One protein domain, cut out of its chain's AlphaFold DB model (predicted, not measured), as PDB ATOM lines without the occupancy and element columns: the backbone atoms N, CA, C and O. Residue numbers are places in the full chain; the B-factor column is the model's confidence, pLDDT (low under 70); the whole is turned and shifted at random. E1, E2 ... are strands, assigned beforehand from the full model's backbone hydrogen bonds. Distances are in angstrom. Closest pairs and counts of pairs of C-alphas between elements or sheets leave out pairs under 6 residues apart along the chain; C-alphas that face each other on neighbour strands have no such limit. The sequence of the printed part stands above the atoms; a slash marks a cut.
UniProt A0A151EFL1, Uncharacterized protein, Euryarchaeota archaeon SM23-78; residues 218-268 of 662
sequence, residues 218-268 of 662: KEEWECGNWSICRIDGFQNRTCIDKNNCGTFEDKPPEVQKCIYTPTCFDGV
ATOM      1  N   LYS A 218      -1.564  56.934  -6.782       75.06
ATOM      2  CA  LYS A 218      -1.481  55.614  -7.391       75.06
ATOM      3  C   LYS A 218      -2.788  54.887  -7.101       75.06
ATOM      4  O   LYS A 218      -3.104  54.677  -5.930       75.06
ATOM      5  N   GLU A 219      -3.509  54.503  -8.149       77.50
ATOM      6  CA  GLU A 219      -4.740  53.723  -8.022       77.50
ATOM      7  C   GLU A 219      -4.463  52.428  -7.228       77.50
ATOM      8  O   GLU A 219      -3.498  51.706  -7.505       77.50
ATOM      9  N   GLU A 220      -5.289  52.130  -6.222       84.12
ATOM     10  CA  GLU A 220      -5.157  50.921  -5.400       84.12
ATOM     11  C   GLU A 220      -6.494  50.187  -5.336       84.12
ATOM     12  O   GLU A 220      -7.335  50.404  -4.464       84.12
ATOM     13  N   TRP A 221      -6.703  49.314  -6.319       87.25
ATOM     14  CA  TRP A 221      -7.968  48.626  -6.533       87.25
ATOM     15  C   TRP A 221      -8.142  47.403  -5.629       87.25
ATOM     16  O   TRP A 221      -7.474  46.381  -5.805       87.25
ATOM     17  N   GLU A 222      -9.125  47.454  -4.729       89.56
ATOM     18  CA  GLU A 222      -9.656  46.263  -4.062       89.56
ATOM     19  C   GLU A 222     -10.875  45.755  -4.842       89.56
ATOM     20  O   GLU A 222     -11.900  46.433  -4.950       89.56
ATOM     21  N   CYS A 223     -10.765  44.550  -5.402       92.19
ATOM     22  CA  CYS A 223     -11.852  43.902  -6.127       92.19
ATOM     23  C   CYS A 223     -12.515  42.809  -5.286       92.19
ATOM     24  O   CYS A 223     -11.835  41.976  -4.686       92.19
ATOM     25  N   GLY A 224     -13.846  42.766  -5.322       88.19
ATOM     26  CA  GLY A 224     -14.633  41.677  -4.762       88.19
ATOM     27  C   GLY A 224     -14.471  40.359  -5.526       88.19
ATOM     28  O   GLY A 224     -13.864  40.285  -6.601       88.19
ATOM     29  N   ASN A 225     -15.059  39.302  -4.965       93.06
ATOM     30  CA  ASN A 225     -15.116  37.992  -5.608       93.06
ATOM     31  C   ASN A 225     -15.925  38.039  -6.913       93.06
ATOM     32  O   ASN A 225     -16.894  38.787  -7.040       93.06
ATOM     33  N   TRP A 226     -15.548  37.180  -7.858       88.44
ATOM     34  CA  TRP A 226     -16.330  36.920  -9.064       88.44
ATOM     35  C   TRP A 226     -17.690  36.297  -8.727       88.44
ATOM     36  O   TRP A 226     -17.795  35.458  -7.829       88.44
ATOM     37  N   SER A 227     -18.724  36.686  -9.475       85.12
ATOM     38  CA  SER A 227     -20.056  36.078  -9.431       85.12
ATOM     39  C   SER A 227     -20.022  34.594  -9.810       85.12
ATOM     40  O   SER A 227     -19.028  34.084 -10.328       85.12
ATOM     41  N   ILE A 228     -21.145  33.889  -9.653       84.31
ATOM     42  CA  ILE A 228     -21.340  32.612 -10.358       84.31
ATOM     43  C   ILE A 228     -21.225  32.813 -11.879       84.31
ATOM     44  O   ILE A 228     -21.505  33.902 -12.390       84.31
ATOM     45  N   CYS A 229     -20.765  31.777 -12.584       84.69
ATOM     46  CA  CYS A 229     -20.660  31.795 -14.040       84.69
ATOM     47  C   CYS A 229     -22.058  31.762 -14.655       84.69
ATOM     48  O   CYS A 229     -22.862  30.893 -14.325       84.69
ATOM     49  N   ARG A 230     -22.353  32.729 -15.523       80.69
ATOM     50  CA  ARG A 230     -23.612  32.797 -16.269       80.69
ATOM     51  C   ARG A 230     -23.572  31.875 -17.490       80.69
ATOM     52  O   ARG A 230     -22.499  31.518 -17.973       80.69
ATOM     53  N   ILE A 231     -24.752  31.556 -18.022       74.19
ATOM     54  CA  ILE A 231     -24.956  30.682 -19.193       74.19
ATOM     55  C   ILE A 231     -24.231  31.211 -20.450       74.19
ATOM     56  O   ILE A 231     -23.792  30.430 -21.288       74.19
ATOM     57  N   ASP A 232     -24.032  32.528 -20.567       77.94
ATOM     58  CA  ASP A 232     -23.264  33.158 -21.650       77.94
ATOM     59  C   ASP A 232     -21.732  33.043 -21.492       77.94
ATOM     60  O   ASP A 232     -20.985  33.522 -22.346       77.94
ATOM     61  N   GLY A 233     -21.247  32.382 -20.436       82.56
ATOM     62  CA  GLY A 233     -19.824  32.121 -20.204       82.56
ATOM     63  C   GLY A 233     -19.064  33.289 -19.573       82.56
ATOM     64  O   GLY A 233     -17.844  33.379 -19.738       82.56
ATOM     65  N   PHE A 234     -19.758  34.180 -18.854       84.06
ATOM     66  CA  PHE A 234     -19.159  35.343 -18.192       84.06
ATOM     67  C   PHE A 234     -19.446  35.416 -16.683       84.06
ATOM     68  O   PHE A 234     -20.488  34.977 -16.191       84.06
ATOM     69  N   GLN A 235     -18.492  35.996 -15.950       87.31
ATOM     70  CA  GLN A 235     -18.592  36.366 -14.535       87.31
ATOM     71  C   GLN A 235     -18.297  37.848 -14.364       87.31
ATOM     72  O   GLN A 235     -17.406  38.375 -15.030       87.31
ATOM     73  N   ASN A 236     -18.978  38.471 -13.402       86.94
ATOM     74  CA  ASN A 236     -18.802  39.878 -13.061       86.94
ATOM     75  C   ASN A 236     -18.245  40.019 -11.635       86.94
ATOM     76  O   ASN A 236     -18.520  39.181 -10.776       86.94
ATOM     77  N   ARG A 237     -17.498  41.089 -11.364       88.94
ATOM     78  CA  ARG A 237     -17.099  41.522 -10.012       88.94
ATOM     79  C   ARG A 237     -17.135  43.044  -9.920       88.94
ATOM     80  O   ARG A 237     -17.168  43.716 -10.943       88.94
ATOM     81  N   THR A 238     -17.076  43.581  -8.711       86.88
ATOM     82  CA  THR A 238     -16.929  45.021  -8.461       86.88
ATOM     83  C   THR A 238     -15.512  45.335  -7.990       86.88
ATOM     84  O   THR A 238     -14.962  44.600  -7.169       86.88
ATOM     85  N   CYS A 239     -14.919  46.416  -8.491       86.75
ATOM     86  CA  CYS A 239     -13.620  46.924  -8.052       86.75
ATOM     87  C   CYS A 239     -13.758  48.359  -7.530       86.75
ATOM     88  O   CYS A 239     -14.369  49.206  -8.179       86.75
ATOM     89  N   ILE A 240     -13.183  48.626  -6.356       83.81
ATOM     90  CA  ILE A 240     -13.213  49.930  -5.683       83.81
ATOM     91  C   ILE A 240     -11.770  50.410  -5.519       83.81
ATOM     92  O   ILE A 240     -10.953  49.699  -4.933       83.81
ATOM     93  N   ASP A 241     -11.460  51.604  -6.018       84.06
ATOM     94  CA  ASP A 241     -10.183  52.264  -5.749       84.06
ATOM     95  C   ASP A 241     -10.174  52.771  -4.301       84.06
ATOM     96  O   ASP A 241     -11.055  53.519  -3.880       84.06
ATOM     97  N   LYS A 242      -9.185  52.344  -3.517       85.38
ATOM     98  CA  LYS A 242      -9.022  52.749  -2.117       85.38
ATOM     99  C   LYS A 242      -8.516  54.173  -1.969       85.38
ATOM    100  O   LYS A 242      -8.784  54.793  -0.941       85.38
ATOM    101  N   ASN A 243      -7.821  54.681  -2.984       76.31
ATOM    102  CA  ASN A 243      -7.205  56.000  -2.959       76.31
ATOM    103  C   ASN A 243      -8.095  57.078  -3.603       76.31
ATOM    104  O   ASN A 243      -7.779  58.261  -3.487       76.31
ATOM    105  N   ASN A 244      -9.237  56.693  -4.195       70.44
ATOM    106  CA  ASN A 244     -10.200  57.574  -4.866       70.44
ATOM    107  C   ASN A 244      -9.531  58.569  -5.840       70.44
ATOM    108  O   ASN A 244      -9.900  59.742  -5.897       70.44
ATOM    109  N   CYS A 245      -8.553  58.103  -6.619       77.62
ATOM    110  CA  CYS A 245      -7.787  58.920  -7.560       77.62
ATOM    111  C   CYS A 245      -8.650  59.472  -8.711       77.62
ATOM    112  O   CYS A 245      -8.285  60.468  -9.331       77.62
ATOM    113  N   GLY A 246      -9.807  58.855  -8.988       67.44
ATOM    114  CA  GLY A 246     -10.786  59.320  -9.982       67.44
ATOM    115  C   GLY A 246     -10.427  59.002 -11.438       67.44
ATOM    116  O   GLY A 246     -11.204  59.311 -12.340       67.44
ATOM    117  N   THR A 247      -9.276  58.373 -11.661       71.81
ATOM    118  CA  THR A 247      -8.814  57.835 -12.941       71.81
ATOM    119  C   THR A 247      -9.183  56.350 -13.079       71.81
ATOM    120  O   THR A 247      -9.683  55.724 -12.140       71.81
ATOM    121  N   PHE A 248      -8.995  55.793 -14.278       77.56
ATOM    122  CA  PHE A 248      -9.313  54.395 -14.596       77.56
ATOM    123  C   PHE A 248      -8.181  53.692 -15.370       77.56
ATOM    124  O   PHE A 248      -8.453  52.727 -16.084       77.56
ATOM    125  N   GLU A 249      -6.938  54.182 -15.294       75.56
ATOM    126  CA  GLU A 249      -5.845  53.680 -16.148       75.56
ATOM    127  C   GLU A 249      -5.364  52.286 -15.727       75.56
ATOM    128  O   GLU A 249      -5.130  51.435 -16.585       75.56
ATOM    129  N   ASP A 250      -5.290  52.019 -14.420       79.25
ATOM    130  CA  ASP A 250      -4.852  50.739 -13.846       79.25
ATOM    131  C   ASP A 250      -6.045  49.859 -13.398       79.25
ATOM    132  O   ASP A 250      -5.853  48.828 -12.739       79.25
ATOM    133  N   LYS A 251      -7.295  50.222 -13.750       84.69
ATOM    134  CA  LYS A 251      -8.505  49.526 -13.273       84.69
ATOM    135  C   LYS A 251      -8.539  48.047 -13.705       84.69
ATOM    136  O   LYS A 251      -8.638  47.752 -14.899       84.69
ATOM    137  N   PRO A 252      -8.569  47.080 -12.761       85.62
ATOM    138  CA  PRO A 252      -8.690  45.667 -13.095       85.62
ATOM    139  C   PRO A 252     -10.029  45.346 -13.779       85.62
ATOM    140  O   PRO A 252     -11.055  45.933 -13.433       85.62
ATOM    141  N   PRO A 253     -10.073  44.351 -14.685       83.81
ATOM    142  CA  PRO A 253     -11.295  44.007 -15.403       83.81
ATOM    143  C   PRO A 253     -12.392  43.522 -14.448       83.81
ATOM    144  O   PRO A 253     -12.150  42.677 -13.582       83.81
ATOM    145  N   GLU A 254     -13.607  44.034 -14.642       89.00
ATOM    146  CA  GLU A 254     -14.812  43.685 -13.873       89.00
ATOM    147  C   GLU A 254     -15.661  42.589 -14.532       89.00
ATOM    148  O   GLU A 254     -16.625  42.122 -13.930       89.00
ATOM    149  N   VAL A 255     -15.278  42.135 -15.731       85.50
ATOM    150  CA  VAL A 255     -15.887  41.009 -16.456       85.50
ATOM    151  C   VAL A 255     -14.786  40.051 -16.914       85.50
ATOM    152  O   VAL A 255     -13.778  40.492 -17.466       85.50
ATOM    153  N   GLN A 256     -14.973  38.743 -16.719       86.19
ATOM    154  CA  GLN A 256     -14.081  37.705 -17.255       86.19
ATOM    155  C   GLN A 256     -14.862  36.558 -17.899       86.19
ATOM    156  O   GLN A 256     -16.014  36.303 -17.549       86.19
ATOM    157  N   LYS A 257     -14.203  35.823 -18.804       84.12
ATOM    158  CA  LYS A 257     -14.718  34.546 -19.311       84.12
ATOM    159  C   LYS A 257     -14.561  33.449 -18.263       84.12
ATOM    160  O   LYS A 257     -13.515  33.342 -17.627       84.12
ATOM    161  N   CYS A 258     -15.574  32.608 -18.149       85.06
ATOM    162  CA  CYS A 258     -15.622  31.442 -17.278       85.06
ATOM    163  C   CYS A 258     -16.137  30.227 -18.058       85.06
ATOM    164  O   CYS A 258     -16.709  30.359 -19.139       85.06
ATOM    165  N   ILE A 259     -15.927  29.031 -17.510       80.06
ATOM    166  CA  ILE A 259     -16.558  27.816 -18.027       80.06
ATOM    167  C   ILE A 259     -17.834  27.612 -17.221       80.06
ATOM    168  O   ILE A 259     -17.770  27.398 -16.010       80.06
ATOM    169  N   TYR A 260     -18.981  27.698 -17.891       80.88
ATOM    170  CA  TYR A 260     -20.259  27.354 -17.288       80.88
ATOM    171  C   TYR A 260     -20.296  25.845 -17.032       80.88
ATOM    172  O   TYR A 260     -20.140  25.052 -17.963       80.88
ATOM    173  N   THR A 261     -20.448  25.450 -15.770       79.56
ATOM    174  CA  THR A 261     -20.612  24.045 -15.389       79.56
ATOM    175  C   THR A 261     -22.104  23.729 -15.287       79.56
ATOM    176  O   THR A 261     -22.732  24.268 -14.374       79.56
ATOM    177  N   PRO A 262     -22.652  22.883 -16.175       72.50
ATOM    178  CA  PRO A 262     -24.062  22.493 -16.148       72.50
ATOM    179  C   PRO A 262     -24.447  21.795 -14.837       72.50
ATOM    180  O   PRO A 262     -23.633  21.037 -14.292       72.50
ATOM    181  N   THR A 263     -25.668  22.013 -14.338       77.75
ATOM    182  CA  THR A 263     -26.212  21.301 -13.170       77.75
ATOM    183  C   THR A 263     -27.676  20.910 -13.375       77.75
ATOM    184  O   THR A 263     -28.437  21.652 -13.970       77.75
ATOM    185  N   CYS A 264     -28.081  19.783 -12.782       78.75
ATOM    186  CA  CYS A 264     -29.422  19.188 -12.885       78.75
ATOM    187  C   CYS A 264     -30.585  20.011 -12.279       78.75
ATOM    188  O   CYS A 264     -31.582  19.421 -11.873       78.75
ATOM    189  N   PHE A 265     -30.414  21.317 -12.070       80.75
ATOM    190  CA  PHE A 265     -31.374  22.227 -11.432       80.75
ATOM    191  C   PHE A 265     -31.164  23.685 -11.903       80.75
ATOM    192  O   PHE A 265     -31.459  24.621 -11.152       80.75
ATOM    193  N   ASP A 266     -30.554  23.900 -13.075       73.69
ATOM    194  CA  ASP A 266     -30.217  25.232 -13.594       73.69
ATOM    195  C   ASP A 266     -31.277  25.827 -14.543       73.69
ATOM    196  O   ASP A 266     -31.217  27.017 -14.875       73.69
ATOM    197  N   GLY A 267     -32.304  25.044 -14.887       73.81
ATOM    198  CA  GLY A 267     -33.444  25.454 -15.703       73.81
ATOM    199  C   GLY A 267     -33.180  25.412 -17.207       73.81
ATOM    200  O   GLY A 267     -34.014  25.893 -17.981       73.81
ATOM    201  N   VAL A 268     -32.038  24.873 -17.651       73.56
ATOM    202  CA  VAL A 268     -31.606  24.910 -19.052       73.56
ATOM    203  C   VAL A 268     -31.074  23.553 -19.494       73.56
ATOM    204  O   VAL A 268     -29.961  23.199 -19.146       73.56
TER     205      VAL A 268
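This is residues 218 to 268 of the 662 residues of an uncharacterized protein of Euryarchaeota archaeon SM23-78 (UniProt A0A151EFL1). Little regular structure: a thin rod, mostly loop, in which E2 runs on into E3, with E1 beside E3 and E4 beside E2. The 51 printed residues hold no named helix and four strands, E1 to E4 in order, in two antiparallel two-stranded sheets; the class is all strand, with only 12 residues in named elements. It is only just loose, close to extended, with a radius of gyration of the C-alphas of 14.6 A and spans of 46 by 14 by 12 A.

E1, residues 221 to 223, is antiparallel to E3, residues 239 to 241, at 155 degrees; N 222 and O 240 are 2.9 A apart, within hydrogen-bond range. E2, residues 234 to 236, runs on into E3 at 36 degrees. E4, residues 255 to 257, is antiparallel to E2 at 152 degrees, with N 235 and O 256 3.0 A apart, within hydrogen-bond range. E1 and E4 are apart.

E1 begins at C-alpha 221 (-7.968, 48.626, -6.533) and spans 6.1 A, E2 6.9 A, E3 6.8 A; E4 spans 7.2 A, ending at C-alpha 257 (-14.718, 34.546, -19.311).

The farthest C-alphas, Lys 218 and Cys 264, are 46.2 A apart. The printed part has no cut. The link from E3 to E4, residues 242 to 254, is long. Residue 246 alone has pLDDT under 70.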